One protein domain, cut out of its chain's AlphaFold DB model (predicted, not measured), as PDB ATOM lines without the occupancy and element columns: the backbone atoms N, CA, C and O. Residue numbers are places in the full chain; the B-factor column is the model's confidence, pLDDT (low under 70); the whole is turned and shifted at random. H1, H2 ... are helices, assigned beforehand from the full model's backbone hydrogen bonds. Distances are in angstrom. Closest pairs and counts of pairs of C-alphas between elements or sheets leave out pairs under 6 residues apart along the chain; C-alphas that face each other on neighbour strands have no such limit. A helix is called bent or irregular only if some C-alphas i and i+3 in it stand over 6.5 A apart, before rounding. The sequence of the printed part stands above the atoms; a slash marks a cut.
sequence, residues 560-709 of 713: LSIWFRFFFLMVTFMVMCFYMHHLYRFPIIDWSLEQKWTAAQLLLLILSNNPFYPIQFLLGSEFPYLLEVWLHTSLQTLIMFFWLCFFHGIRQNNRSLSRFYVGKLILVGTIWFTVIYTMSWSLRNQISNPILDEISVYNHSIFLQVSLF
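Overview. This is residues 560 to 709 of the 713 residues of the protein "Wnt-binding factor-like protein" of Euroglyphus maynei (UniProt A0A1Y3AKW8). Four long helices, H1, H2, H4 and H5, lie side by side in one flat row, each running back against the one before. Short H3 sits at one end of the row in the turn from H2 to H4, and short H6 and H7 fold back along the far side of H5. The printed part has 150 residues with seven named helices, H1 to H7 in chain order, and no named strand: all helix. It is loose, with a radius of gyration of the C-alphas of 18.9 A, and spans 55 by 40 by 19 A.

Along the chain. Find C-alpha 560 at (13.900, 4.067, -1.795); from there H1, residues 560 to 584, runs 35.6 A. Next come H2, residues 593 to 608, 22.3 A, and H3, residues 613 to 616. H4, residues 623 to 651, runs 41.9 A. H5, residues 657 to 688, runs 44.0 A; it has a kink of 34 degrees near residue 664 and is irregular, with C-alphas 660 and 663 7.1 A apart. H6 is residues 694 to 700; H7, residues 702 to 707, ends at C-alpha 707, (21.201, 7.717, -38.197).

Arrangement. Look first at the hub, H4, which touches H2, H3 and H5. It touches H2 at 18 degrees, a shallow tilt, opposite ways, closest at the C-alphas of Ser 608 and His 632, 5.0 A. H4 and H5 form a hairpin at 23 degrees, closest at C-alphas 637 and 672, 6.2 A. H3 only just touches H4, at residues 624 to 625 alone, with 3 pairs of C-alphas within 8 A, the closest Gln 616 and Pro 624, 6.1 A. H1 and H2 form a hairpin at 28 degrees, H1 touching with residues 569 to 580 alone; C-alphas 569 and 606 are closest, 5.9 A. H1 and H4 are apart. H6 and H7 only just touch, only at the corner, with 3 pairs within 8 A, the C-alphas of Tyr 698 and Leu 704 closest at 6.4 A. In H1, H2, H4, H6 and H7 every O i to N i+4 pair is within hydrogen-bond range, in H5 25 of 28; H3 is too short for such a pair.

Size, cuts and confidence. The C-alphas farthest apart, of Arg 585 and Ile 691, are 56.4 A apart. The printed part has no cut, and no link is long. Residues 653 to 659, of which 657 to 659 belong to H5, stand free. Mean pLDDT of the printed part is 82.7; look for values under 70 at residues 620, 652 to 655, 657 to 658 and 692 to 709.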
ATOM      1  N   LEU A 560      12.457   4.174  -2.016       89.19
ATOM      2  CA  LEU A 560      13.900   4.067  -1.795       89.19
ATOM      3  C   LEU A 560      14.708   4.870  -2.838       89.19
ATOM      4  O   LEU A 560      15.617   5.611  -2.471       89.19
ATOM      5  N   SER A 561      14.325   4.807  -4.117       86.19
ATOM      6  CA  SER A 561      14.911   5.596  -5.214       86.19
ATOM      7  C   SER A 561      14.801   7.110  -4.975       86.19
ATOM      8  O   SER A 561      15.782   7.829  -5.165       86.19
ATOM      9  N   ILE A 562      13.650   7.601  -4.489       88.38
ATOM     10  CA  ILE A 562      13.460   9.018  -4.126       88.38
ATOM     11  C   ILE A 562      14.472   9.440  -3.050       88.38
ATOM     12  O   ILE A 562      15.155  10.452  -3.220       88.38
ATOM     13  N   TRP A 563      14.613   8.654  -1.976       89.31
ATOM     14  CA  TRP A 563      15.568   8.949  -0.901       89.31
ATOM     15  C   TRP A 563      17.024   8.917  -1.372       89.31
ATOM     16  O   TRP A 563      17.782   9.819  -1.017       89.31
ATOM     17  N   PHE A 564      17.420   7.953  -2.210       87.56
ATOM     18  CA  PHE A 564      18.781   7.915  -2.756       87.56
ATOM     19  C   PHE A 564      19.068   9.079  -3.708       87.56
ATOM     20  O   PHE A 564      20.100   9.730  -3.552       87.56
ATOM     21  N   ARG A 565      18.156   9.410  -4.635       88.00
ATOM     22  CA  ARG A 565      18.299  10.584  -5.519       88.00
ATOM     23  C   ARG A 565      18.449  11.878  -4.711       88.00
ATOM     24  O   ARG A 565      19.332  12.678  -5.012       88.00
ATOM     25  N   PHE A 566      17.653  12.052  -3.652       87.81
ATOM     26  CA  PHE A 566      17.737  13.207  -2.751       87.81
ATOM     27  C   PHE A 566      19.045  13.247  -1.944       87.81
ATOM     28  O   PHE A 566      19.706  14.285  -1.909       87.81
ATOM     29  N   PHE A 567      19.454  12.127  -1.337       88.94
ATOM     30  CA  PHE A 567      20.713  12.031  -0.590       88.94
ATOM     31  C   PHE A 567      21.916  12.347  -1.482       88.94
ATOM     32  O   PHE A 567      22.730  13.203  -1.130       88.94
ATOM     33  N   PHE A 568      21.994  11.718  -2.662       87.94
ATOM     34  CA  PHE A 568      23.047  12.019  -3.623       87.94
ATOM     35  C   PHE A 568      23.025  13.495  -3.998       87.94
ATOM     36  O   PHE A 568      24.063  14.129  -3.869       87.94
ATOM     37  N   LEU A 569      21.875  14.070  -4.377       90.06
ATOM     38  CA  LEU A 569      21.755  15.493  -4.726       90.06
ATOM     39  C   LEU A 569      22.270  16.434  -3.624       90.06
ATOM     40  O   LEU A 569      22.927  17.425  -3.932       90.06
ATOM     41  N   MET A 570      22.039  16.124  -2.347       91.06
ATOM     42  CA  MET A 570      22.605  16.916  -1.250       91.06
ATOM     43  C   MET A 570      24.132  16.791  -1.176       91.06
ATOM     44  O   MET A 570      24.819  17.804  -1.041       91.06
ATOM     45  N   VAL A 571      24.688  15.588  -1.349       90.25
ATOM     46  CA  VAL A 571      26.147  15.390  -1.443       90.25
ATOM     47  C   VAL A 571      26.730  16.111  -2.668       90.25
ATOM     48  O   VAL A 571      27.746  16.791  -2.538       90.25
ATOM     49  N   THR A 572      26.084  16.042  -3.841       90.19
ATOM     50  CA  THR A 572      26.560  16.719  -5.063       90.19
ATOM     51  C   THR A 572      26.595  18.232  -4.895       90.19
ATOM     52  O   THR A 572      27.558  18.876  -5.310       90.19
ATOM     53  N   PHE A 573      25.569  18.794  -4.250       92.25
ATOM     54  CA  PHE A 573      25.457  20.219  -3.985       92.25
ATOM     55  C   PHE A 573      26.532  20.690  -3.002       92.25
ATOM     56  O   PHE A 573      27.224  21.662  -3.292       92.25
ATOM     57  N   MET A 574      26.758  19.962  -1.903       93.06
ATOM     58  CA  MET A 574      27.835  20.279  -0.954       93.06
ATOM     59  C   MET A 574      29.217  20.215  -1.619       93.06
ATOM     60  O   MET A 574      30.016  21.136  -1.450       93.06
ATOM     61  N   VAL A 575      29.482  19.189  -2.436       91.44
ATOM     62  CA  VAL A 575      30.736  19.061  -3.201       91.44
ATOM     63  C   VAL A 575      30.889  20.194  -4.221       91.44
ATOM     64  O   VAL A 575      31.977  20.756  -4.335       91.44
ATOM     65  N   MET A 576      29.821  20.594  -4.921       92.00
ATOM     66  CA  MET A 576      29.866  21.740  -5.838       92.00
ATOM     67  C   MET A 576      30.117  23.056  -5.093       92.00
ATOM     68  O   MET A 576      30.958  23.837  -5.531       92.00
ATOM     69  N   CYS A 577      29.431  23.309  -3.976       93.62
ATOM     70  CA  CYS A 577      29.635  24.505  -3.159       93.62
ATOM     71  C   CYS A 577      31.065  24.579  -2.615       93.62
ATOM     72  O   CYS A 577      31.690  25.632  -2.710       93.62
ATOM     73  N   PHE A 578      31.605  23.465  -2.119       92.62
ATOM     74  CA  PHE A 578      32.984  23.356  -1.646       92.62
ATOM     75  C   PHE A 578      33.995  23.621  -2.775       92.62
ATOM     76  O   PHE A 578      34.848  24.500  -2.662       92.62
ATOM     77  N   TYR A 579      33.844  22.939  -3.911       91.00
ATOM     78  CA  TYR A 579      34.688  23.112  -5.096       91.00
ATOM     79  C   TYR A 579      34.661  24.556  -5.636       91.00
ATOM     80  O   TYR A 579      35.704  25.142  -5.926       91.00
ATOM     81  N   MET A 580      33.473  25.168  -5.708       91.12
ATOM     82  CA  MET A 580      33.315  26.571  -6.101       91.12
ATOM     83  C   MET A 580      33.902  27.536  -5.066       91.12
ATOM     84  O   MET A 580      34.496  28.533  -5.459       91.12
ATOM     85  N   HIS A 581      33.791  27.251  -3.765       91.25
ATOM     86  CA  HIS A 581      34.380  28.073  -2.703       91.25
ATOM     87  C   HIS A 581      35.914  28.097  -2.791       91.25
ATOM     88  O   HIS A 581      36.510  29.174  -2.760       91.25
ATOM     89  N   HIS A 582      36.550  26.940  -3.008       87.31
ATOM     90  CA  HIS A 582      37.999  26.853  -3.211       87.31
ATOM     91  C   HIS A 582      38.483  27.604  -4.463       87.31
ATOM     92  O   HIS A 582      39.560  28.202  -4.440       87.31
ATOM     93  N   LEU A 583      37.695  27.620  -5.545       87.56
ATOM     94  CA  LEU A 583      38.048  28.330  -6.780       87.56
ATOM     95  C   LEU A 583      37.618  29.809  -6.811       87.56
ATOM     96  O   LEU A 583      38.180  30.574  -7.592       87.56
ATOM     97  N   TYR A 584      36.683  30.243  -5.957       89.50
ATOM     98  CA  TYR A 584      36.141  31.613  -5.928       89.50
ATOM     99  C   TYR A 584      37.210  32.694  -5.702       89.50
ATOM    100  O   TYR A 584      37.089  33.802  -6.222       89.50
ATOM    101  N   ARG A 585      38.287  32.370  -4.973       87.69
ATOM    102  CA  ARG A 585      39.423  33.281  -4.737       87.69
ATOM    103  C   ARG A 585      40.160  33.684  -6.025       87.69
ATOM    104  O   ARG A 585      40.920  34.652  -6.006       87.69
ATOM    105  N   PHE A 586      39.945  32.972  -7.130       87.50
ATOM    106  CA  PHE A 586      40.660  33.156  -8.389       87.50
ATOM    107  C   PHE A 586      39.689  33.475  -9.534       87.50
ATOM    108  O   PHE A 586      38.633  32.842  -9.638       87.50
ATOM    109  N   PRO A 587      40.017  34.417 -10.433       87.12
ATOM    110  CA  PRO A 587      39.126  34.767 -11.529       87.12
ATOM    111  C   PRO A 587      39.002  33.600 -12.514       87.12
ATOM    112  O   PRO A 587      39.972  32.907 -12.819       87.12
ATOM    113  N   ILE A 588      37.807  33.432 -13.089       83.38
ATOM    114  CA  ILE A 588      37.486  32.340 -14.030       83.38
ATOM    115  C   ILE A 588      38.424  32.329 -15.252       83.38
ATOM    116  O   ILE A 588      38.586  31.299 -15.898       83.38
ATOM    117  N   ILE A 589      39.092  33.441 -15.572       84.06
ATOM    118  CA  ILE A 589      40.116  33.508 -16.626       84.06
ATOM    119  C   ILE A 589      41.251  32.505 -16.339       84.06
ATOM    120  O   ILE A 589      41.524  31.663 -17.200       84.06
ATOM    121  N   ASP A 590      41.786  32.509 -15.117       83.81
ATOM    122  CA  ASP A 590      42.999  31.785 -14.696       83.81
ATOM    123  C   ASP A 590      42.735  30.315 -14.314       83.81
ATOM    124  O   ASP A 590      43.658  29.512 -14.157       83.81
ATOM    125  N   TRP A 591      41.460  29.929 -14.185       85.00
ATOM    126  CA  TRP A 591      41.074  28.530 -13.994       85.00
ATOM    127  C   TRP A 591      41.567  27.678 -15.173       85.00
ATOM    128  O   TRP A 591      41.406  28.047 -16.342       85.00
ATOM    129  N   SER A 592      42.105  26.495 -14.889       81.38
ATOM    130  CA  SER A 592      42.481  25.529 -15.925       81.38
ATOM    131  C   SER A 592      41.276  25.075 -16.765       81.38
ATOM    132  O   SER A 592      40.109  25.247 -16.397       81.38
ATOM    133  N   LEU A 593      41.563  24.465 -17.917       79.94
ATOM    134  CA  LEU A 593      40.528  23.910 -18.786       79.94
ATOM    135  C   LEU A 593      39.738  22.797 -18.095       79.94
ATOM    136  O   LEU A 593      38.508  22.793 -18.149       79.94
ATOM    137  N   GLU A 594      40.442  21.864 -17.456       84.56
ATOM    138  CA  GLU A 594      39.805  20.775 -16.727       84.56
ATOM    139  C   GLU A 594      38.917  21.327 -15.599       84.56
ATOM    140  O   GLU A 594      37.754  20.950 -15.533       84.56
ATOM    141  N   GLN A 595      39.381  22.306 -14.801       87.88
ATOM    142  CA  GLN A 595      38.563  22.903 -13.729       87.88
ATOM    143  C   GLN A 595      37.248  23.520 -14.236       87.88
ATOM    144  O   GLN A 595      36.209  23.379 -13.585       87.88
ATOM    145  N   LYS A 596      37.280  24.179 -15.404       89.12
ATOM    146  CA  LYS A 596      36.096  24.764 -16.059       89.12
ATOM    147  C   LYS A 596      35.081  23.698 -16.479       89.12
ATOM    148  O   LYS A 596      33.882  23.897 -16.288       89.12
ATOM    149  N   TRP A 597      35.538  22.565 -17.010       88.75
ATOM    150  CA  TRP A 597      34.636  21.476 -17.390       88.75
ATOM    151  C   TRP A 597      34.152  20.663 -16.192       88.75
ATOM    152  O   TRP A 597      32.963  20.372 -16.145       88.75
ATOM    153  N   THR A 598      34.984  20.425 -15.175       90.44
ATOM    154  CA  THR A 598      34.556  19.813 -13.905       90.44
ATOM    155  C   THR A 598      33.470  20.651 -13.218       90.44
ATOM    156  O   THR A 598      32.484  20.096 -12.736       90.44
ATOM    157  N   ALA A 599      33.572  21.987 -13.251       91.88
ATOM    158  CA  ALA A 599      32.519  22.888 -12.770       91.88
ATOM    159  C   ALA A 599      31.192  22.717 -13.540       91.88
ATOM    160  O   ALA A 599      30.123  22.621 -12.936       91.88
ATOM    161  N   ALA A 600      31.256  22.655 -14.875       92.06
ATOM    162  CA  ALA A 600      30.086  22.455 -15.731       92.06
ATOM    163  C   ALA A 600      29.475  21.049 -15.577       92.06
ATOM    164  O   ALA A 600      28.253  20.901 -15.600       92.06
ATOM    165  N   GLN A 601      30.314  20.029 -15.376       91.81
ATOM    166  CA  GLN A 601      29.892  18.664 -15.078       91.81
ATOM    167  C   GLN A 601      29.163  18.610 -13.736       91.81
ATOM    168  O   GLN A 601      28.042  18.128 -13.720       91.81
ATOM    169  N   LEU A 602      29.720  19.165 -12.650       91.94
ATOM    170  CA  LEU A 602      29.061  19.224 -11.333       91.94
ATOM    171  C   LEU A 602      27.663  19.860 -11.394       91.94
ATOM    172  O   LEU A 602      26.720  19.330 -10.807       91.94
ATOM    173  N   LEU A 603      27.508  20.947 -12.154       92.56
ATOM    174  CA  LEU A 603      26.208  21.587 -12.367       92.56
ATOM    175  C   LEU A 603      25.225  20.664 -13.111       92.56
ATOM    176  O   LEU A 603      24.097  20.473 -12.659       92.56
ATOM    177  N   LEU A 604      25.639  20.061 -14.230       91.31
ATOM    178  CA  LEU A 604      24.797  19.118 -14.982       91.31
ATOM    179  C   LEU A 604      24.488  17.831 -14.207       91.31
ATOM    180  O   LEU A 604      23.451  17.223 -14.438       91.31
ATOM    181  N   LEU A 605      25.354  17.459 -13.272       91.25
ATOM    182  CA  LEU A 605      25.270  16.279 -12.422       91.25
ATOM    183  C   LEU A 605      24.242  16.455 -11.284       91.25
ATOM    184  O   LEU A 605      23.444  15.557 -11.020       91.25
ATOM    185  N   ILE A 606      24.172  17.652 -10.683       91.56
ATOM    186  CA  ILE A 606      23.042  18.067  -9.826       91.56
ATOM    187  C   ILE A 606      21.726  17.996 -10.607       91.56
ATOM    188  O   ILE A 606      20.739  17.448 -10.115       91.56
ATOM    189  N   LEU A 607      21.711  18.528 -11.832       90.38
ATOM    190  CA  LEU A 607      20.512  18.564 -12.667       90.38
ATOM    191  C   LEU A 607      20.069  17.155 -13.109       90.38
ATOM    192  O   LEU A 607      18.875  16.862 -13.076       90.38
ATOM    193  N   SER A 608      20.996  16.255 -13.458       88.88
ATOM    194  CA  SER A 608      20.685  14.878 -13.877       88.88
ATOM    195  C   SER A 608      20.162  13.986 -12.752       88.88
ATOM    196  O   SER A 608      19.418  13.052 -13.033       88.88
ATOM    197  N   ASN A 609      20.486  14.280 -11.484       87.00
ATOM    198  CA  ASN A 609      19.852  13.614 -10.334       87.00
ATOM    199  C   ASN A 609      18.358  13.970 -10.189       87.00
ATOM    200  O   ASN A 609      17.666  13.370  -9.367       87.00
ATOM    201  N   ASN A 610      17.867  14.919 -10.995       83.12
ATOM    202  CA  ASN A 610      16.483  15.362 -11.087       83.12
ATOM    203  C   ASN A 610      15.905  15.850  -9.736       83.12
ATOM    204  O   ASN A 610      15.142  15.124  -9.091       83.12
ATOM    205  N   PRO A 611      16.179  17.108  -9.322       80.88
ATOM    206  CA  PRO A 611      15.545  17.718  -8.141       80.88
ATOM    207  C   PRO A 611      14.008  17.721  -8.190       80.88
ATOM    208  O   PRO A 611      13.357  17.856  -7.156       80.88
ATOM    209  N   PHE A 612      13.418  17.562  -9.377       78.94
ATOM    210  CA  PHE A 612      11.976  17.542  -9.598       78.94
ATOM    211  C   PHE A 612      11.403  16.118  -9.687       78.94
ATOM    212  O   PHE A 612      10.222  15.967  -9.992       78.94
ATOM    213  N   TYR A 613      12.182  15.072  -9.380       81.38
ATOM    214  CA  TYR A 613      11.717  13.678  -9.401       81.38
ATOM    215  C   TYR A 613      10.451  13.446  -8.544       81.38
ATOM    216  O   TYR A 613       9.500  12.868  -9.066       81.38
ATOM    217  N   PRO A 614      10.316  13.985  -7.309       80.38
ATOM    218  CA  PRO A 614       9.057  13.897  -6.556       80.38
ATOM    219  C   PRO A 614       7.869  14.601  -7.236       80.38
ATOM    220  O   PRO A 614       6.719  14.227  -7.026       80.38
ATOM    221  N   ILE A 615       8.138  15.617  -8.064       78.00
ATOM    222  CA  ILE A 615       7.121  16.415  -8.760       78.00
ATOM    223  C   ILE A 615       6.604  15.688 -10.015       78.00
ATOM    224  O   ILE A 615       5.456  15.907 -10.398       78.00
ATOM    225  N   GLN A 616       7.368  14.756 -10.603       79.50
ATOM    226  CA  GLN A 616       6.891  13.894 -11.703       79.50
ATOM    227  C   GLN A 616       5.635  13.092 -11.316       79.50
ATOM    228  O   GLN A 616       4.751  12.890 -12.141       79.50
ATOM    229  N   PHE A 617       5.517  12.701 -10.043       76.81
ATOM    230  CA  PHE A 617       4.361  11.977  -9.498       76.81
ATOM    231  C   PHE A 617       3.133  12.864  -9.217       76.81
ATOM    232  O   PHE A 617       2.078  12.341  -8.855       76.81
ATOM    233  N   LEU A 618       3.275  14.190  -9.338       75.81
ATOM    234  CA  LEU A 618       2.243  15.197  -9.056       75.81
ATOM    235  C   LEU A 618       1.806  15.949 -10.325       75.81
ATOM    236  O   LEU A 618       0.637  16.301 -10.461       75.81
ATOM    237  N   LEU A 619       2.732  16.187 -11.257       70.25
ATOM    238  CA  LEU A 619       2.477  16.813 -12.553       70.25
ATOM    239  C   LEU A 619       2.404  15.747 -13.653       70.25
ATOM    240  O   LEU A 619       3.397  15.515 -14.346       70.25
ATOM    241  N   GLY A 620       1.221  15.152 -13.843       68.19
ATOM    242  CA  GLY A 620       0.911  14.266 -14.977       68.19
ATOM    243  C   GLY A 620       1.064  15.001 -16.311       68.19
ATOM    244  O   GLY A 620       0.156  15.701 -16.763       68.19
ATOM    245  N   SER A 621       2.278  14.970 -16.859       78.38
ATOM    246  CA  SER A 621       2.735  15.831 -17.947       78.38
ATOM    247  C   SER A 621       4.011  15.274 -18.587       78.38
ATOM    248  O   SER A 621       4.876  14.729 -17.908       78.38
ATOM    249  N   GLU A 622       4.175  15.456 -19.901       79.31
ATOM    250  CA  GLU A 622       5.332  14.913 -20.642       79.31
ATOM    251  C   GLU A 622       6.672  15.574 -20.262       79.31
ATOM    252  O   GLU A 622       7.740  14.967 -20.371       79.31
ATOM    253  N   PHE A 623       6.627  16.855 -19.882       84.00
ATOM    254  CA  PHE A 623       7.810  17.717 -19.822       84.00
ATOM    255  C   PHE A 623       8.866  17.263 -18.797       84.00
ATOM    256  O   PHE A 623      10.038  17.208 -19.173       84.00
ATOM    257  N   PRO A 624       8.521  16.878 -17.552       84.94
ATOM    258  CA  PRO A 624       9.506  16.398 -16.583       84.94
ATOM    259  C   PRO A 624      10.255  15.127 -17.015       84.94
ATOM    260  O   PRO A 624      11.417  14.965 -16.644       84.94
ATOM    261  N   TYR A 625       9.628  14.245 -17.804       83.50
ATOM    262  CA  TYR A 625      10.276  13.043 -18.344       83.50
ATOM    263  C   TYR A 625      11.232  13.388 -19.496       83.50
ATOM    264  O   TYR A 625      12.362  12.901 -19.537       83.50
ATOM    265  N   LEU A 626      10.814  14.281 -20.404       87.19
ATOM    266  CA  LEU A 626      11.677  14.813 -21.468       87.19
ATOM    267  C   LEU A 626      12.896  15.553 -20.893       87.19
ATOM    268  O   LEU A 626      14.012  15.368 -21.373       87.19
ATOM    269  N   LEU A 627      12.699  16.342 -19.833       88.25
ATOM    270  CA  LEU A 627      13.762  17.082 -19.159       88.25
ATOM    271  C   LEU A 627      14.807  16.149 -18.520       88.25
ATOM    272  O   LEU A 627      16.001  16.393 -18.678       88.25
ATOM    273  N   GLU A 628      14.390  15.061 -17.861       86.94
ATOM    274  CA  GLU A 628      15.313  14.054 -17.307       86.94
ATOM    275  C   GLU A 628      16.162  13.400 -18.413       86.94
ATOM    276  O   GLU A 628      17.388  13.336 -18.294       86.94
ATOM    277  N   VAL A 629      15.545  13.025 -19.543       88.19
ATOM    278  CA  VAL A 629      16.248  12.501 -20.730       88.19
ATOM    279  C   VAL A 629      17.267  13.508 -21.280       88.19
ATOM    280  O   VAL A 629      18.401  13.132 -21.592       88.19
ATOM    281  N   TRP A 630      16.901  14.789 -21.396       91.38
ATOM    282  CA  TRP A 630      17.795  15.835 -21.908       91.38
ATOM    283  C   TRP A 630      18.983  16.088 -20.979       91.38
ATOM    284  O   TRP A 630      20.118  16.184 -21.453       91.38
ATOM    285  N   LEU A 631      18.750  16.170 -19.667       91.81
ATOM    286  CA  LEU A 631      19.794  16.429 -18.673       91.81
ATOM    287  C   LEU A 631      20.762  15.246 -18.553       91.81
ATOM    288  O   LEU A 631      21.975  15.449 -18.611       91.81
ATOM    289  N   HIS A 632      20.250  14.013 -18.498       89.94
ATOM    290  CA  HIS A 632      21.080  12.806 -18.462       89.94
ATOM    291  C   HIS A 632      21.908  12.632 -19.748       89.94
ATOM    292  O   HIS A 632      23.095  12.306 -19.690       89.94
ATOM    293  N   THR A 633      21.323  12.893 -20.924       91.12
ATOM    294  CA  THR A 633      22.064  12.852 -22.201       91.12
ATOM    295  C   THR A 633      23.142  13.940 -22.247       91.12
ATOM    296  O   THR A 633      24.273  13.694 -22.673       91.12
ATOM    297  N   SER A 634      22.827  15.141 -21.755       92.62
ATOM    298  CA  SER A 634      23.776  16.259 -21.699       92.62
ATOM    299  C   SER A 634      24.949  15.969 -20.762       92.62
ATOM    300  O   SER A 634      26.090  16.200 -21.156       92.62
ATOM    301  N   LEU A 635      24.714  15.376 -19.585       92.81
ATOM    302  CA  LEU A 635      25.790  14.912 -18.704       92.81
ATOM    303  C   LEU A 635      26.690  13.884 -19.408       92.81
ATOM    304  O   LEU A 635      27.904  14.077 -19.459       92.81
ATOM    305  N   GLN A 636      26.112  12.823 -19.984       91.31
ATOM    306  CA  GLN A 636      26.889  11.735 -20.589       91.31
ATOM    307  C   GLN A 636      27.768  12.227 -21.748       91.31
ATOM    308  O   GLN A 636      28.944  11.879 -21.865       91.31
ATOM    309  N   THR A 637      27.218  13.096 -22.596       92.31
ATOM    310  CA  THR A 637      27.980  13.714 -23.690       92.31
ATOM    311  C   THR A 637      29.035  14.700 -23.184       92.31
ATOM    312  O   THR A 637      30.125  14.750 -23.754       92.31
ATOM    313  N   LEU A 638      28.788  15.415 -22.078       92.31
ATOM    314  CA  LEU A 638      29.793  16.279 -21.461       92.31
ATOM    315  C   LEU A 638      30.940  15.482 -20.821       92.31
ATOM    316  O   LEU A 638      32.085  15.915 -20.918       92.31
ATOM    317  N   ILE A 639      30.681  14.304 -20.242       91.38
ATOM    318  CA  ILE A 639      31.730  13.378 -19.776       91.38
ATOM    319  C   ILE A 639      32.618  12.950 -20.955       91.38
ATOM    320  O   ILE A 639      33.842  13.069 -20.886       91.38
ATOM    321  N   MET A 640      32.024  12.552 -22.084       89.31
ATOM    322  CA  MET A 640      32.780  12.210 -23.299       89.31
ATOM    323  C   MET A 640      33.574  13.409 -23.850       89.31
ATOM    324  O   MET A 640      34.734  13.269 -24.244       89.31
ATOM    325  N   PHE A 641      32.991  14.610 -23.832       90.25
ATOM    326  CA  PHE A 641      33.666  15.841 -24.246       90.25
ATOM    327  C   PHE A 641      34.831  16.226 -23.321       90.25
ATOM    328  O   PHE A 641      35.887  16.639 -23.811       90.25
ATOM    329  N   PHE A 642      34.669  16.055 -22.006       89.88
ATOM    330  CA  PHE A 642      35.717  16.238 -21.004       89.88
ATOM    331  C   PHE A 642      36.904  15.317 -21.296       89.88
ATOM    332  O   PHE A 642      38.019  15.812 -21.452       89.88
ATOM    333  N   TRP A 643      36.680  14.012 -21.492       88.00
ATOM    334  CA  TRP A 643      37.756  13.066 -21.812       88.00
ATOM    335  C   TRP A 643      38.469  13.400 -23.131       88.00
ATOM    336  O   TRP A 643      39.701  13.395 -23.190       88.00
ATOM    337  N   LEU A 644      37.729  13.784 -24.179       87.88
ATOM    338  CA  LEU A 644      38.319  14.260 -25.438       87.88
ATOM    339  C   LEU A 644      39.144  15.547 -25.251       87.88
ATOM    340  O   LEU A 644      40.178  15.723 -25.901       87.88
ATOM    341  N   CYS A 645      38.720  16.447 -24.361       84.69
ATOM    342  CA  CYS A 645      39.486  17.637 -23.995       84.69
ATOM    343  C   CYS A 645      40.705  17.314 -23.120       84.69
ATOM    344  O   CYS A 645      41.729  17.964 -23.303       84.69
ATOM    345  N   PHE A 646      40.635  16.300 -22.255       83.56
ATOM    346  CA  PHE A 646      41.703  15.866 -21.350       83.56
ATOM    347  C   PHE A 646      42.834  15.119 -22.074       83.56
ATOM    348  O   PHE A 646      44.000  15.488 -21.946       83.56
ATOM    349  N   PHE A 647      42.531  14.138 -22.931       83.44
ATOM    350  CA  PHE A 647      43.576  13.400 -23.660       83.44
ATOM    351  C   PHE A 647      44.291  14.266 -24.712       83.44
ATOM    352  O   PHE A 647      45.511  14.188 -24.877       83.44
ATOM    353  N   HIS A 648      43.566  15.166 -25.385       80.00
ATOM    354  CA  HIS A 648      44.173  16.231 -26.202       80.00
ATOM    355  C   HIS A 648      44.820  17.316 -25.305       80.00
ATOM    356  O   HIS A 648      45.771  17.994 -25.701       80.00
ATOM    357  N   GLY A 649      44.336  17.430 -24.067       77.38
ATOM    358  CA  GLY A 649      44.839  18.242 -22.958       77.38
ATOM    359  C   GLY A 649      46.278  17.912 -22.558       77.38
ATOM    360  O   GLY A 649      47.091  18.820 -22.372       77.38
ATOM    361  N   ILE A 650      46.620  16.627 -22.543       76.75
ATOM    362  CA  ILE A 650      47.982  16.142 -22.292       76.75
ATOM    363  C   ILE A 650      48.864  16.333 -23.540       76.75
ATOM    364  O   ILE A 650      49.989  16.810 -23.444       76.75
ATOM    365  N   ARG A 651      48.351  16.018 -24.740       74.81
ATOM    366  CA  ARG A 651      49.180  15.867 -25.958       74.81
ATOM    367  C   ARG A 651      49.614  17.147 -26.685       74.81
ATOM    368  O   ARG A 651      50.509  17.065 -27.518       74.81
ATOM    369  N   GLN A 652      48.976  18.304 -26.472       69.00
ATOM    370  CA  GLN A 652      49.249  19.499 -27.296       69.00
ATOM    371  C   GLN A 652      49.431  20.778 -26.469       69.00
ATOM    372  O   GLN A 652      48.495  21.209 -25.784       69.00
ATOM    373  N   ASN A 653      50.621  21.391 -26.559       57.84
ATOM    374  CA  ASN A 653      51.023  22.520 -25.712       57.84
ATOM    375  C   ASN A 653      50.440  23.878 -26.176       57.84
ATOM    376  O   ASN A 653      49.749  24.546 -25.409       57.84
ATOM    377  N   ASN A 654      50.598  24.244 -27.452       59.84
ATOM    378  CA  ASN A 654      49.980  25.455 -28.014       59.84
ATOM    379  C   ASN A 654      48.532  25.208 -28.471       59.84
ATOM    380  O   ASN A 654      48.251  24.223 -29.156       59.84
ATOM    381  N   ARG A 655      47.609  26.116 -28.115       63.78
ATOM    382  CA  ARG A 655      46.178  26.049 -28.470       63.78
ATOM    383  C   ARG A 655      45.615  27.428 -28.778       63.78
ATOM    384  O   ARG A 655      45.667  28.312 -27.931       63.78
ATOM    385  N   SER A 656      44.956  27.573 -29.926       72.00
ATOM    386  CA  SER A 656      43.902  28.578 -30.071       72.00
ATOM    387  C   SER A 656      42.562  27.948 -29.691       72.00
ATOM    388  O   SER A 656      42.259  26.826 -30.104       72.00
ATOM    389  N   LEU A 657      41.768  28.673 -28.893       67.38
ATOM    390  CA  LEU A 657      40.497  28.208 -28.317       67.38
ATOM    391  C   LEU A 657      39.601  27.550 -29.386       67.38
ATOM    392  O   LEU A 657      39.224  26.387 -29.269       67.38
ATOM    393  N   SER A 658      39.358  28.272 -30.485       67.81
ATOM    394  CA  SER A 658      38.528  27.823 -31.609       67.81
ATOM    395  C   SER A 658      39.022  26.509 -32.237       67.81
ATOM    396  O   SER A 658      38.287  25.520 -32.233       67.81
ATOM    397  N   ARG A 659      40.281  26.436 -32.700       73.94
ATOM    398  CA  ARG A 659      40.799  25.229 -33.380       73.94
ATOM    399  C   ARG A 659      40.830  23.999 -32.469       73.94
ATOM    400  O   ARG A 659      40.747  22.883 -32.973       73.94
ATOM    401  N   PHE A 660      40.940  24.178 -31.151       78.44
ATOM    402  CA  PHE A 660      40.960  23.059 -30.211       78.44
ATOM    403  C   PHE A 660      39.561  22.489 -29.914       78.44
ATOM    404  O   PHE A 660      39.435  21.262 -29.851       78.44
ATOM    405  N   TYR A 661      38.524  23.323 -29.738       82.50
ATOM    406  CA  TYR A 661      37.175  22.827 -29.406       82.50
ATOM    407  C   TYR A 661      36.285  22.553 -30.611       82.50
ATOM    408  O   TYR A 661      35.521  21.600 -30.535       82.50
ATOM    409  N   VAL A 662      36.354  23.320 -31.707       86.62
ATOM    410  CA  VAL A 662      35.334  23.259 -32.778       86.62
ATOM    411  C   VAL A 662      35.139  21.837 -33.321       86.62
ATOM    412  O   VAL A 662      34.013  21.353 -33.340       86.62
ATOM    413  N   GLY A 663      36.215  21.112 -33.649       87.19
ATOM    414  CA  GLY A 663      36.103  19.717 -34.101       87.19
ATOM    415  C   GLY A 663      35.532  18.757 -33.044       87.19
ATOM    416  O   GLY A 663      34.778  17.850 -33.384       87.19
ATOM    417  N   LYS A 664      35.833  18.982 -31.756       89.31
ATOM    418  CA  LYS A 664      35.309  18.175 -30.637       89.31
ATOM    419  C   LYS A 664      33.831  18.470 -30.364       89.31
ATOM    420  O   LYS A 664      33.065  17.549 -30.113       89.31
ATOM    421  N   LEU A 665      33.435  19.743 -30.434       89.00
ATOM    422  CA  LEU A 665      32.055  20.202 -30.253       89.00
ATOM    423  C   LEU A 665      31.166  19.754 -31.413       89.00
ATOM    424  O   LEU A 665      30.023  19.391 -31.173       89.00
ATOM    425  N   ILE A 666      31.686  19.710 -32.643       90.69
ATOM    426  CA  ILE A 666      30.974  19.112 -33.780       90.69
ATOM    427  C   ILE A 666      30.788  17.605 -33.550       90.69
ATOM    428  O   ILE A 666      29.664  17.125 -33.634       90.69
ATOM    429  N   LEU A 667      31.854  16.870 -33.202       90.50
ATOM    430  CA  LEU A 667      31.794  15.416 -32.988       90.50
ATOM    431  C   LEU A 667      30.841  15.019 -31.851       90.50
ATOM    432  O   LEU A 667      30.027  14.118 -32.021       90.50
ATOM    433  N   VAL A 668      30.927  15.677 -30.692       92.62
ATOM    434  CA  VAL A 668      30.043  15.365 -29.557       92.62
ATOM    435  C   VAL A 668      28.649  15.965 -29.754       92.62
ATOM    436  O   VAL A 668      27.663  15.344 -29.373       92.62
ATOM    437  N   GLY A 669      28.540  17.134 -30.388       91.50
ATOM    438  CA  GLY A 669      27.270  17.816 -30.636       91.50
ATOM    439  C   GLY A 669      26.356  17.070 -31.609       91.50
ATOM    440  O   GLY A 669      25.145  17.056 -31.399       91.50
ATOM    441  N   THR A 670      26.898  16.387 -32.625       90.06
ATOM    442  CA  THR A 670      26.094  15.517 -33.504       90.06
ATOM    443  C   THR A 670      25.588  14.271 -32.778       90.06
ATOM    444  O   THR A 670      24.424  13.907 -32.948       90.06
ATOM    445  N   ILE A 671      26.409  13.652 -31.921       88.94
ATOM    446  CA  ILE A 671      25.996  12.542 -31.042       88.94
ATOM    447  C   ILE A 671      24.912  13.008 -30.053       88.94
ATOM    448  O   ILE A 671      23.869  12.375 -29.936       88.94
ATOM    449  N   TRP A 672      25.107  14.148 -29.386       93.44
ATOM    450  CA  TRP A 672      24.124  14.738 -28.471       93.44
ATOM    451  C   TRP A 672      22.790  15.024 -29.165       93.44
ATOM    452  O   TRP A 672      21.741  14.603 -28.681       93.44
ATOM    453  N   PHE A 673      22.823  15.677 -30.332       91.44
ATOM    454  CA  PHE A 673      21.618  16.023 -31.083       91.44
ATOM    455  C   PHE A 673      20.871  14.779 -31.576       91.44
ATOM    456  O   PHE A 673      19.652  14.702 -31.426       91.44
ATOM    457  N   THR A 674      21.578  13.780 -32.116       87.38
ATOM    458  CA  THR A 674      20.947  12.528 -32.567       87.38
ATOM    459  C   THR A 674      20.339  11.739 -31.408       87.38
ATOM    460  O   THR A 674      19.199  11.287 -31.532       87.38
ATOM    461  N   VAL A 675      21.022  11.622 -30.263       86.88
ATOM    462  CA  VAL A 675      20.477  10.921 -29.087       86.88
ATOM    463  C   VAL A 675      19.287  11.678 -28.488       86.88
ATOM    464  O   VAL A 675      18.246  11.066 -28.258       86.88
ATOM    465  N   ILE A 676      19.367  13.003 -28.308       89.75
ATOM    466  CA  ILE A 676      18.230  13.783 -27.789       89.75
ATOM    467  C   ILE A 676      17.035  13.731 -28.741       89.75
ATOM    468  O   ILE A 676      15.920  13.489 -28.277       89.75
ATOM    469  N   TYR A 677      17.229  13.914 -30.051       88.56
ATOM    470  CA  TYR A 677      16.135  13.849 -31.024       88.56
ATOM    471  C   TYR A 677      15.440  12.484 -30.988       88.56
ATOM    472  O   TYR A 677      14.218  12.412 -30.852       88.56
ATOM    473  N   THR A 678      16.212  11.396 -31.052       84.56
ATOM    474  CA  THR A 678      15.664  10.034 -31.102       84.56
ATOM    475  C   THR A 678      14.969   9.629 -29.807       84.56
ATOM    476  O   THR A 678      13.856   9.104 -29.864       84.56
ATOM    477  N   MET A 679      15.556   9.928 -28.645       85.88
ATOM    478  CA  MET A 679      14.941   9.624 -27.349       85.88
ATOM    479  C   MET A 679      13.693  10.475 -27.090       85.88
ATOM    480  O   MET A 679      12.681   9.939 -26.647       85.88
ATOM    481  N   SER A 680      13.711  11.770 -27.431       86.81
ATOM    482  CA  SER A 680      12.542  12.655 -27.262       86.81
ATOM    483  C   SER A 680      11.374  12.236 -28.154       86.81
ATOM    484  O   SER A 680      10.226  12.213 -27.711       86.81
ATOM    485  N   TRP A 681      11.663  11.885 -29.411       85.25
ATOM    486  CA  TRP A 681      10.667  11.414 -30.371       85.25
ATOM    487  C   TRP A 681      10.086  10.052 -29.960       85.25
ATOM    488  O   TRP A 681       8.869   9.878 -29.956       85.25
ATOM    489  N   SER A 682      10.939   9.114 -29.528       82.88
ATOM    490  CA  SER A 682      10.513   7.805 -29.016       82.88
ATOM    491  C   SER A 682       9.633   7.935 -27.766       82.88
ATOM    492  O   SER A 682       8.540   7.370 -27.726       82.88
ATOM    493  N   LEU A 683      10.052   8.743 -26.783       83.69
ATOM    494  CA  LEU A 683       9.306   8.980 -25.544       83.69
ATOM    495  C   LEU A 683       7.924   9.593 -25.816       83.69
ATOM    496  O   LEU A 683       6.922   9.066 -25.338       83.69
ATOM    497  N   ARG A 684       7.845  10.649 -26.639       83.56
ATOM    498  CA  ARG A 684       6.559  11.263 -27.012       83.56
ATOM    499  C   ARG A 684       5.625  10.275 -27.713       83.56
ATOM    500  O   ARG A 684       4.432  10.257 -27.414       83.56
ATOM    501  N   ASN A 685       6.146   9.433 -28.606       81.56
ATOM    502  CA  ASN A 685       5.337   8.426 -29.291       81.56
ATOM    503  C   ASN A 685       4.797   7.355 -28.333       81.56
ATOM    504  O   ASN A 685       3.636   6.973 -28.473       81.56
ATOM    505  N   GLN A 686       5.598   6.912 -27.356       78.75
ATOM    506  CA  GLN A 686       5.180   5.932 -26.343       78.75
ATOM    507  C   GLN A 686       4.151   6.513 -25.359       78.75
ATOM    508  O   GLN A 686       3.198   5.822 -25.010       78.75
ATOM    509  N   ILE A 687       4.281   7.787 -24.964       80.12
ATOM    510  CA  ILE A 687       3.256   8.486 -24.165       80.12
ATOM    511  C   ILE A 687       1.953   8.640 -24.970       80.12
ATOM    512  O   ILE A 687       0.869   8.393 -24.449       80.12
ATOM    513  N   SER A 688       2.054   8.998 -26.255       79.56
ATOM    514  CA  SER A 688       0.889   9.191 -27.132       79.56
ATOM    515  C   SER A 688       0.162   7.885 -27.481       79.56
ATOM    516  O   SER A 688      -1.044   7.902 -27.714       79.56
ATOM    517  N   ASN A 689       0.881   6.759 -27.562       79.31
ATOM    518  CA  ASN A 689       0.356   5.472 -28.021       79.31
ATOM    519  C   ASN A 689       0.869   4.316 -27.134       79.31
ATOM    520  O   ASN A 689       1.864   3.680 -27.483       79.31
ATOM    521  N   PRO A 690       0.168   3.953 -26.041       79.94
ATOM    522  CA  PRO A 690       0.613   2.909 -25.104       79.94
ATOM    523  C   PRO A 690       0.573   1.473 -25.667       79.94
ATOM    524  O   PRO A 690       0.906   0.523 -24.965       79.94
ATOM    525  N   ILE A 691       0.138   1.301 -26.920       79.31
ATOM    526  CA  ILE A 691       0.062   0.029 -27.665       79.31
ATOM    527  C   ILE A 691       1.247  -0.106 -28.655       79.31
ATOM    528  O   ILE A 691       1.444  -1.151 -29.270       79.31
ATOM    529  N   LEU A 692       2.043   0.952 -28.846       68.44
ATOM    530  CA  LEU A 692       3.063   1.027 -29.891       68.44
ATOM    531  C   LEU A 692       4.393   0.400 -29.435       68.44
ATOM    532  O   LEU A 692       5.056   0.913 -28.535       68.44
ATOM    533  N   ASP A 693       4.797  -0.700 -30.072       67.69
ATOM    534  CA  ASP A 693       6.018  -1.429 -29.711       67.69
ATOM    535  C   ASP A 693       7.318  -0.749 -30.198       67.69
ATOM    536  O   ASP A 693       7.348  -0.124 -31.263       67.69
ATOM    537  N   GLU A 694       8.414  -0.941 -29.452       65.31
ATOM    538  CA  GLU A 694       9.760  -0.408 -29.718       65.31
ATOM    539  C   GLU A 694      10.250  -0.717 -31.152       65.31
ATOM    540  O   GLU A 694      10.831   0.155 -31.806       65.31
ATOM    541  N   ILE A 695       9.967  -1.914 -31.682       65.50
ATOM    542  CA  ILE A 695      10.371  -2.325 -33.039       65.50
ATOM    543  C   ILE A 695       9.542  -1.578 -34.095       65.50
ATOM    544  O   ILE A 695      10.071  -1.141 -35.121       65.50
ATOM    545  N   SER A 696       8.248  -1.361 -33.836       64.31
ATOM    546  CA  SER A 696       7.374  -0.586 -34.729       64.31
ATOM    547  C   SER A 696       7.759   0.901 -34.778       64.31
ATOM    548  O   SER A 696       7.785   1.495 -35.857       64.31
ATOM    549  N   VAL A 697       8.165   1.475 -33.636       62.62
ATOM    550  CA  VAL A 697       8.698   2.844 -33.515       62.62
ATOM    551  C   VAL A 697       9.966   3.012 -34.361       62.62
ATOM    552  O   VAL A 697      10.075   3.976 -35.123       62.62
ATOM    553  N   TYR A 698      10.902   2.061 -34.283       64.50
ATOM    554  CA  TYR A 698      12.114   2.061 -35.106       64.50
ATOM    555  C   TYR A 698      11.802   1.920 -36.607       64.50
ATOM    556  O   TYR A 698      12.304   2.687 -37.432       64.50
ATOM    557  N   ASN A 699      10.914   0.991 -36.973       63.94
ATOM    558  CA  ASN A 699      10.545   0.737 -38.368       63.94
ATOM    559  C   ASN A 699       9.779   1.898 -39.031       63.94
ATOM    560  O   ASN A 699       9.833   2.038 -40.253       63.94
ATOM    561  N   HIS A 700       9.110   2.756 -38.258       63.97
ATOM    562  CA  HIS A 700       8.446   3.956 -38.779       63.97
ATOM    563  C   HIS A 700       9.387   5.172 -38.910       63.97
ATOM    564  O   HIS A 700       9.094   6.121 -39.636       63.97
ATOM    565  N   SER A 701      10.533   5.165 -38.222       65.56
ATOM    566  CA  SER A 701      11.446   6.308 -38.173       65.56
ATOM    567  C   SER A 701      12.552   6.224 -39.220       65.56
ATOM    568  O   SER A 701      13.629   5.669 -38.986       65.56
ATOM    569  N   ILE A 702      12.322   6.877 -40.361       66.50
ATOM    570  CA  ILE A 702      13.344   7.081 -41.404       66.50
ATOM    571  C   ILE A 702      14.614   7.710 -40.799       66.50
ATOM    572  O   ILE A 702      15.727   7.323 -41.149       66.50
ATOM    573  N   PHE A 703      14.469   8.630 -39.835       65.12
ATOM    574  CA  PHE A 703      15.609   9.251 -39.158       65.12
ATOM    575  C   PHE A 703      16.436   8.251 -38.337       65.12
ATOM    576  O   PHE A 703      17.662   8.303 -38.413       65.12
ATOM    577  N   LEU A 704      15.813   7.329 -37.587       63.22
ATOM    578  CA  LEU A 704      16.549   6.284 -36.859       63.22
ATOM    579  C   LEU A 704      17.273   5.336 -37.820       63.22
ATOM    580  O   LEU A 704      18.455   5.067 -37.621       63.22
ATOM    581  N   GLN A 705      16.595   4.887 -38.880       65.31
ATOM    582  CA  GLN A 705      17.155   3.963 -39.877       65.31
ATOM    583  C   GLN A 705      18.365   4.547 -40.620       65.31
ATOM    584  O   GLN A 705      19.308   3.822 -40.935       65.31
ATOM    585  N   VAL A 706      18.349   5.856 -40.888       64.94
ATOM    586  CA  VAL A 706      19.491   6.579 -41.467       64.94
ATOM    587  C   VAL A 706      20.583   6.818 -40.416       64.94
ATOM    588  O   VAL A 706      21.752   6.564 -40.690       64.94
ATOM    589  N   SER A 707      20.226   7.269 -39.209       57.59
ATOM    590  CA  SER A 707      21.201   7.717 -38.197       57.59
ATOM    591  C   SER A 707      21.981   6.587 -37.527       57.59
ATOM    592  O   SER A 707      23.145   6.777 -37.188       57.59
ATOM    593  N   LEU A 708      21.371   5.413 -37.332       58.00
ATOM    594  CA  LEU A 708      22.050   4.244 -36.755       58.00
ATOM    595  C   LEU A 708      22.894   3.466 -37.778       58.00
ATOM    596  O   LEU A 708      23.621   2.556 -37.384       58.00
ATOM    597  N   PHE A 709      22.823   3.851 -39.060       49.19
ATOM    598  CA  PHE A 709      23.182   3.047 -40.230       49.19
ATOM    599  C   PHE A 709      22.416   1.719 -40.307       49.19
ATOM    600  O   PHE A 709      22.276   0.970 -39.341       49.19
TER     601      PHE A 709